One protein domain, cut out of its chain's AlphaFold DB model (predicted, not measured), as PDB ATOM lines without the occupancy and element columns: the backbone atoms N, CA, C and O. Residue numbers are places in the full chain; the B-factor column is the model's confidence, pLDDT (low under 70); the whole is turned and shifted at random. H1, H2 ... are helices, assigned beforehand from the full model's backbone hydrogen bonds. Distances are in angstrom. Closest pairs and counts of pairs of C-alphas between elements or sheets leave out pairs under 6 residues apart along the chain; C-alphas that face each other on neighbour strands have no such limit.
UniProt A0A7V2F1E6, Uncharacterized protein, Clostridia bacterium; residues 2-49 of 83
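What this domain is: This is residues 2 to 49 of the 83 residues of an uncharacterized protein of Clostridia bacterium (UniProt A0A7V2F1E6). Two helices, H2 and the shorter H1, meet near their ends as a wide V, and the stretch of residues 2 to 15, which has no named element, runs across the mouth of the V from beside H2 to the start of H1. The printed part has 48 residues, with two named helices in the order H1, H2 and no named strand; the class is all helix. It is only just loose, close to compact, with a radius of gyration of the C-alphas of 11.7 A, and flat, spanning 33 by 24 by 12 A.

How they stand to each other: H2, residues 30 to 48, and H1, residues 16 to 28, only just touch, with 3 pairs of C-alphas within 8 A, and only at the corner by their tight link. H1 touches H2 with residues 26 to 27 alone, and H2 touches H1 with residues 32 to 33 alone; the closest C-alphas of the two helices, those of Leu 26 and Cys 33, are 5.5 A apart. The lines are about perpendicular, at 75 degrees. In both helices every O i to N i+4 pair is within hydrogen-bond range.

Where its parts are: H2 measures 25.6 A from C-alpha 30 at (179.577, 217.465, 138.246) to C-alpha 48 at (190.345, 228.217, 117.620). H1 measures 17.9 A, beginning at C-alpha 16 at (201.878, 215.492, 141.125).

The domain as a whole: The C-alphas farthest apart, Gly 17 and Ser 49, are 33.4 A apart. Residues 12 to 17 stand free. The printed part has no cut, and no printed residue is under 70 in pLDDT.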
ATOM      1  N   VAL A   2     194.410 228.160 127.392       92.94
ATOM      2  CA  VAL A   2     193.591 227.696 128.524       92.94
ATOM      3  C   VAL A   2     193.620 228.750 129.635       92.94
ATOM      4  O   VAL A   2     194.681 229.300 129.925       92.94
ATOM      5  N   LYS A   3     192.463 229.046 130.236       95.44
ATOM      6  CA  LYS A   3     192.303 230.003 131.341       95.44
ATOM      7  C   LYS A   3     192.031 229.229 132.630       95.44
ATOM      8  O   LYS A   3     191.030 228.516 132.706       95.44
ATOM      9  N   ASN A   4     192.919 229.375 133.614       95.94
ATOM     10  CA  ASN A   4     192.865 228.618 134.866       95.94
ATOM     11  C   ASN A   4     191.525 228.805 135.598       95.94
ATOM     12  O   ASN A   4     191.074 229.935 135.766       95.94
ATOM     13  N   GLY A   5     190.898 227.706 136.015       93.88
ATOM     14  CA  GLY A   5     189.604 227.683 136.702       93.88
ATOM     15  C   GLY A   5     188.390 228.022 135.827       93.88
ATOM     16  O   GLY A   5     187.265 227.943 136.311       93.88
ATOM     17  N   PHE A   6     188.589 228.384 134.554       96.44
ATOM     18  CA  PHE A   6     187.511 228.781 133.644       96.44
ATOM     19  C   PHE A   6     187.341 227.803 132.484       96.44
ATOM     20  O   PHE A   6     186.277 227.215 132.346       96.44
ATOM     21  N   SER A   7     188.382 227.609 131.667       96.38
ATOM     22  CA  SER A   7     188.383 226.691 130.512       96.38
ATOM     23  C   SER A   7     189.334 225.503 130.685       96.38
ATOM     24  O   SER A   7     189.572 224.738 129.755       96.38
ATOM     25  N   GLY A   8     189.896 225.361 131.883       95.88
ATOM     26  CA  GLY A   8     190.744 224.254 132.299       95.88
ATOM     27  C   GLY A   8     191.450 224.583 133.610       95.88
ATOM     28  O   GLY A   8     191.293 225.676 134.151       95.88
ATOM     29  N   MET A   9     192.244 223.644 134.109       95.06
ATOM     30  CA  MET A   9     193.080 223.824 135.298       95.06
ATOM     31  C   MET A   9     194.542 223.902 134.860       95.06
ATOM     32  O   MET A   9     194.984 223.094 134.041       95.06
ATOM     33  N   LEU A  10     195.284 224.882 135.370       95.38
ATOM     34  CA  LEU A  10     196.724 224.994 135.153       95.38
ATOM     35  C   LEU A  10     197.451 224.386 136.345       95.38
ATOM     36  O   LEU A  10     197.218 224.786 137.483       95.38
ATOM     37  N   ILE A  11     198.336 223.437 136.059       95.31
ATOM     38  CA  ILE A  11     199.073 222.680 137.065       95.31
ATOM     39  C   ILE A  11     200.557 223.034 136.946       95.31
ATOM     40  O   ILE A  11     201.069 223.043 135.821       95.31
ATOM     41  N   PRO A  12     201.250 223.335 138.059       95.56
ATOM     42  CA  PRO A  12     202.696 223.504 138.048       95.56
ATOM     43  C   PRO A  12     203.396 222.248 137.523       95.56
ATOM     44  O   PRO A  12     203.009 221.120 137.831       95.56
ATOM     45  N   GLU A  13     204.444 222.440 136.728       96.69
ATOM     46  CA  GLU A  13     205.208 221.323 136.182       96.69
ATOM     47  C   GLU A  13     205.846 220.497 137.308       96.69
ATOM     48  O   GLU A  13     206.472 221.037 138.218       96.69
ATOM     49  N   GLY A  14     205.673 219.176 137.248       95.81
ATOM     50  CA  GLY A  14     206.229 218.243 138.229       95.81
ATOM     51  C   GLY A  14     205.457 218.136 139.549       95.81
ATOM     52  O   GLY A  14     205.767 217.243 140.337       95.81
ATOM     53  N   ASP A  15     204.435 218.966 139.787       96.56
ATOM     54  CA  ASP A  15     203.623 218.890 141.005       96.56
ATOM     55  C   ASP A  15     202.493 217.860 140.860       96.56
ATOM     56  O   ASP A  15     201.360 218.148 140.458       96.56
ATOM     57  N   THR A  16     202.822 216.612 141.181       96.69
ATOM     58  CA  THR A  16     201.878 215.492 141.125       96.69
ATOM     59  C   THR A  16     200.794 215.567 142.200       96.69
ATOM     60  O   THR A  16     199.717 215.003 141.998       96.69
ATOM     61  N   GLY A  17     201.042 216.274 143.309       97.38
ATOM     62  CA  GLY A  17     200.063 216.483 144.374       97.38
ATOM     63  C   GLY A  17     198.922 217.368 143.891       97.38
ATOM     64  O   GLY A  17     197.769 216.937 143.869       97.38
ATOM     65  N   VAL A  18     199.259 218.554 143.377       96.00
ATOM     66  CA  VAL A  18     198.279 219.498 142.815       96.00
ATOM     67  C   VAL A  18     197.568 218.906 141.597       96.00
ATOM     68  O   VAL A  18     196.369 219.130 141.407       96.00
ATOM     69  N   PHE A  19     198.267 218.107 140.783       96.69
ATOM     70  CA  PHE A  19     197.648 217.370 139.680       96.69
ATOM     71  C   PHE A  19     196.538 216.428 140.168       96.69
ATOM     72  O   PHE A  19     195.414 216.482 139.663       96.69
ATOM     73  N   ALA A  20     196.837 215.584 141.162       97.50
ATOM     74  CA  ALA A  20     195.880 214.626 141.705       97.50
ATOM     75  C   ALA A  20     194.692 215.330 142.379       97.50
ATOM     76  O   ALA A  20     193.542 214.973 142.117       97.50
ATOM     77  N   GLU A  21     194.954 216.363 143.182       96.44
ATOM     78  CA  GLU A  21     193.910 217.178 143.813       96.44
ATOM     79  C   GLU A  21     192.989 217.822 142.774       96.44
ATOM     80  O   GLU A  21     191.770 217.776 142.923       96.44
ATOM     81  N   SER A  22     193.546 218.342 141.677       94.88
ATOM     82  CA  SER A  22     192.759 218.968 140.608       94.88
ATOM     83  C   SER A  22     191.863 217.971 139.873       94.88
ATOM     84  O   SER A  22     190.738 218.309 139.505       94.88
ATOM     85  N   ILE A  23     192.324 216.729 139.674       95.25
ATOM     86  CA  ILE A  23     191.480 215.660 139.119       95.25
ATOM     87  C   ILE A  23     190.341 215.332 140.084       95.25
ATOM     88  O   ILE A  23     189.196 215.214 139.648       95.25
ATOM     89  N   LEU A  24     190.630 215.182 141.377       96.56
ATOM     90  CA  LEU A  24     189.618 214.855 142.384       96.56
ATOM     91  C   LEU A  24     188.577 215.969 142.526       96.56
ATOM     92  O   LEU A  24     187.387 215.686 142.584       96.56
ATOM     93  N   ASP A  25     189.003 217.227 142.512       93.56
ATOM     94  CA  ASP A  25     188.132 218.401 142.552       93.56
ATOM     95  C   ASP A  25     187.217 218.485 141.311       93.56
ATOM     96  O   ASP A  25     186.007 218.688 141.434       93.56
ATOM     97  N   LEU A  26     187.757 218.234 140.111       94.06
ATOM     98  CA  LEU A  26     186.975 218.189 138.869       94.06
ATOM     99  C   LEU A  26     186.000 217.008 138.819       94.06
ATOM    100  O   LEU A  26     184.851 217.165 138.409       94.06
ATOM    101  N   THR A  27     186.451 215.814 139.203       93.75
ATOM    102  CA  THR A  27     185.629 214.595 139.135       93.75
ATOM    103  C   THR A  27     184.636 214.489 140.290       93.75
ATOM    104  O   THR A  27     183.589 213.859 140.139       93.75
ATOM    105  N   GLY A  28     184.923 215.143 141.416       96.50
ATOM    106  CA  GLY A  28     184.067 215.203 142.598       96.50
ATOM    107  C   GLY A  28     182.901 216.189 142.487       96.50
ATOM    108  O   GLY A  28     181.963 216.095 143.275       96.50
ATOM    109  N   SER A  29     182.913 217.104 141.509       96.50
ATOM    110  CA  SER A  29     181.830 218.066 141.281       96.50
ATOM    111  C   SER A  29     181.377 218.077 139.824       96.50
ATOM    112  O   SER A  29     182.021 218.651 138.943       96.50
ATOM    113  N   ARG A  30     180.203 217.481 139.575       96.75
ATOM    114  CA  ARG A  30     179.577 217.465 138.246       96.75
ATOM    115  C   ARG A  30     179.353 218.877 137.702       96.75
ATOM    116  O   ARG A  30     179.680 219.131 136.548       96.75
ATOM    117  N   GLU A  31     178.838 219.779 138.533       97.19
ATOM    118  CA  GLU A  31     178.577 221.174 138.161       97.19
ATOM    119  C   GLU A  31     179.858 221.869 137.688       97.19
ATOM    120  O   GLU A  31     179.883 222.494 136.629       97.19
ATOM    121  N   LYS A  32     180.953 221.702 138.433       95.88
ATOM    122  CA  LYS A  32     182.247 222.292 138.085       95.88
ATOM    123  C   LYS A  32     182.804 221.719 136.786       95.88
ATOM    124  O   LYS A  32     183.318 222.471 135.957       95.88
ATOM    125  N   CYS A  33     182.676 220.409 136.590       96.44
ATOM    126  CA  CYS A  33     183.083 219.739 135.359       96.44
ATOM    127  C   CYS A  33     182.299 220.261 134.142       96.44
ATOM    128  O   CYS A  33     182.896 220.616 133.125       96.44
ATOM    129  N   GLU A  34     180.974 220.386 134.259       97.31
ATOM    130  CA  GLU A  34     180.114 220.926 133.198       97.31
ATOM    131  C   GLU A  34     180.412 222.404 132.909       97.31
ATOM    132  O   GLU A  34     180.502 222.792 131.741       97.31
ATOM    133  N   TYR A  35     180.625 223.213 133.949       96.94
ATOM    134  CA  TYR A  35     181.006 224.619 133.820       96.94
ATOM    135  C   TYR A  35     182.325 224.774 133.054       96.94
ATOM    136  O   TYR A  35     182.372 225.455 132.025       96.94
ATOM    137  N   ILE A  36     183.387 224.100 133.509       97.00
ATOM    138  CA  ILE A  36     184.711 224.190 132.881       97.00
ATOM    139  C   ILE A  36     184.676 223.624 131.457       97.00
ATOM    140  O   ILE A  36     185.213 224.245 130.538       97.00
ATOM    141  N   GLY A  37     184.003 222.490 131.245       96.56
ATOM    142  CA  GLY A  37     183.867 221.862 129.930       96.56
ATOM    143  C   GLY A  37     183.126 222.740 128.919       96.56
ATOM    144  O   GLY A  37     183.586 222.900 127.787       96.56
ATOM    145  N   SER A  38     182.024 223.371 129.329       97.75
ATOM    146  CA  SER A  38     181.249 224.272 128.463       97.75
ATOM    147  C   SER A  38     182.059 225.506 128.066       97.75
ATOM    148  O   SER A  38     182.082 225.902 126.900       97.75
ATOM    149  N   ASN A  39     182.786 226.091 129.016       97.75
ATOM    150  CA  ASN A  39     183.653 227.235 128.750       97.75
ATOM    151  C   ASN A  39     184.835 226.863 127.849       97.75
ATOM    152  O   ASN A  39     185.171 227.619 126.938       97.75
ATOM    153  N   ALA A  40     185.441 225.690 128.054       96.88
ATOM    154  CA  ALA A  40     186.493 225.173 127.182       96.88
ATOM    155  C   ALA A  40     186.003 225.003 125.739       96.88
ATOM    156  O   ALA A  40     186.669 225.451 124.804       96.88
ATOM    157  N   TYR A  41     184.812 224.428 125.558       96.44
ATOM    158  CA  TYR A  41     184.188 224.297 124.245       96.44
ATOM    159  C   TYR A  41     183.966 225.665 123.583       96.44
ATOM    160  O   TYR A  41     184.376 225.877 122.439       96.44
ATOM    161  N   ASN A  42     183.392 226.623 124.314       95.12
ATOM    162  CA  ASN A  42     183.129 227.967 123.799       95.12
ATOM    163  C   ASN A  42     184.416 228.708 123.403       95.12
ATOM    164  O   ASN A  42     184.445 229.379 122.372       95.12
ATOM    165  N   GLU A  43     185.497 228.564 124.172       95.12
ATOM    166  CA  GLU A  43     186.811 229.124 123.835       95.12
ATOM    167  C   GLU A  43     187.367 228.531 122.534       95.12
ATOM    168  O   GLU A  43     187.877 229.268 121.689       95.12
ATOM    169  N   VAL A  44     187.238 227.215 122.334       93.75
ATOM    170  CA  VAL A  44     187.661 226.568 121.084       93.75
ATOM    171  C   VAL A  44     186.838 227.080 119.911       93.75
ATOM    172  O   VAL A  44     187.410 227.502 118.911       93.75
ATOM    173  N   VAL A  45     185.512 227.104 120.028       93.19
ATOM    174  CA  VAL A  45     184.636 227.542 118.933       93.19
ATOM    175  C   VAL A  45     184.885 229.006 118.565       93.19
ATOM    176  O   VAL A  45     184.990 229.332 117.383       93.19
ATOM    177  N   SER A  46     185.011 229.883 119.559       90.56
ATOM    178  CA  SER A  46     185.158 231.325 119.335       90.56
ATOM    179  C   SER A  46     186.532 231.721 118.806       90.56
ATOM    180  O   SER A  46     186.607 232.595 117.947       90.56
ATOM    181  N   ASN A  47     187.603 231.078 119.276       90.31
ATOM    182  CA  ASN A  47     188.967 231.530 119.001       90.31
ATOM    183  C   ASN A  47     189.759 230.567 118.112       90.31
ATOM    184  O   ASN A  47     190.595 231.006 117.325       90.31
ATOM    185  N   PHE A  48     189.502 229.262 118.211       90.12
ATOM    186  CA  PHE A  48     190.345 228.217 117.620       90.12
ATOM    187  C   PHE A  48     189.647 227.363 116.553       90.12
ATOM    188  O   PHE A  48     190.279 226.471 115.991       90.12
ATOM    189  N   SER A  49     188.381 227.637 116.223       91.94
ATOM    190  CA  SER A  49     187.664 226.924 115.161       91.94
ATOM    191  C   SER A  49     188.215 227.261 113.780       91.94
ATOM    192  O   SER A  49     188.636 228.390 113.508       91.94
TER     193      SER A  49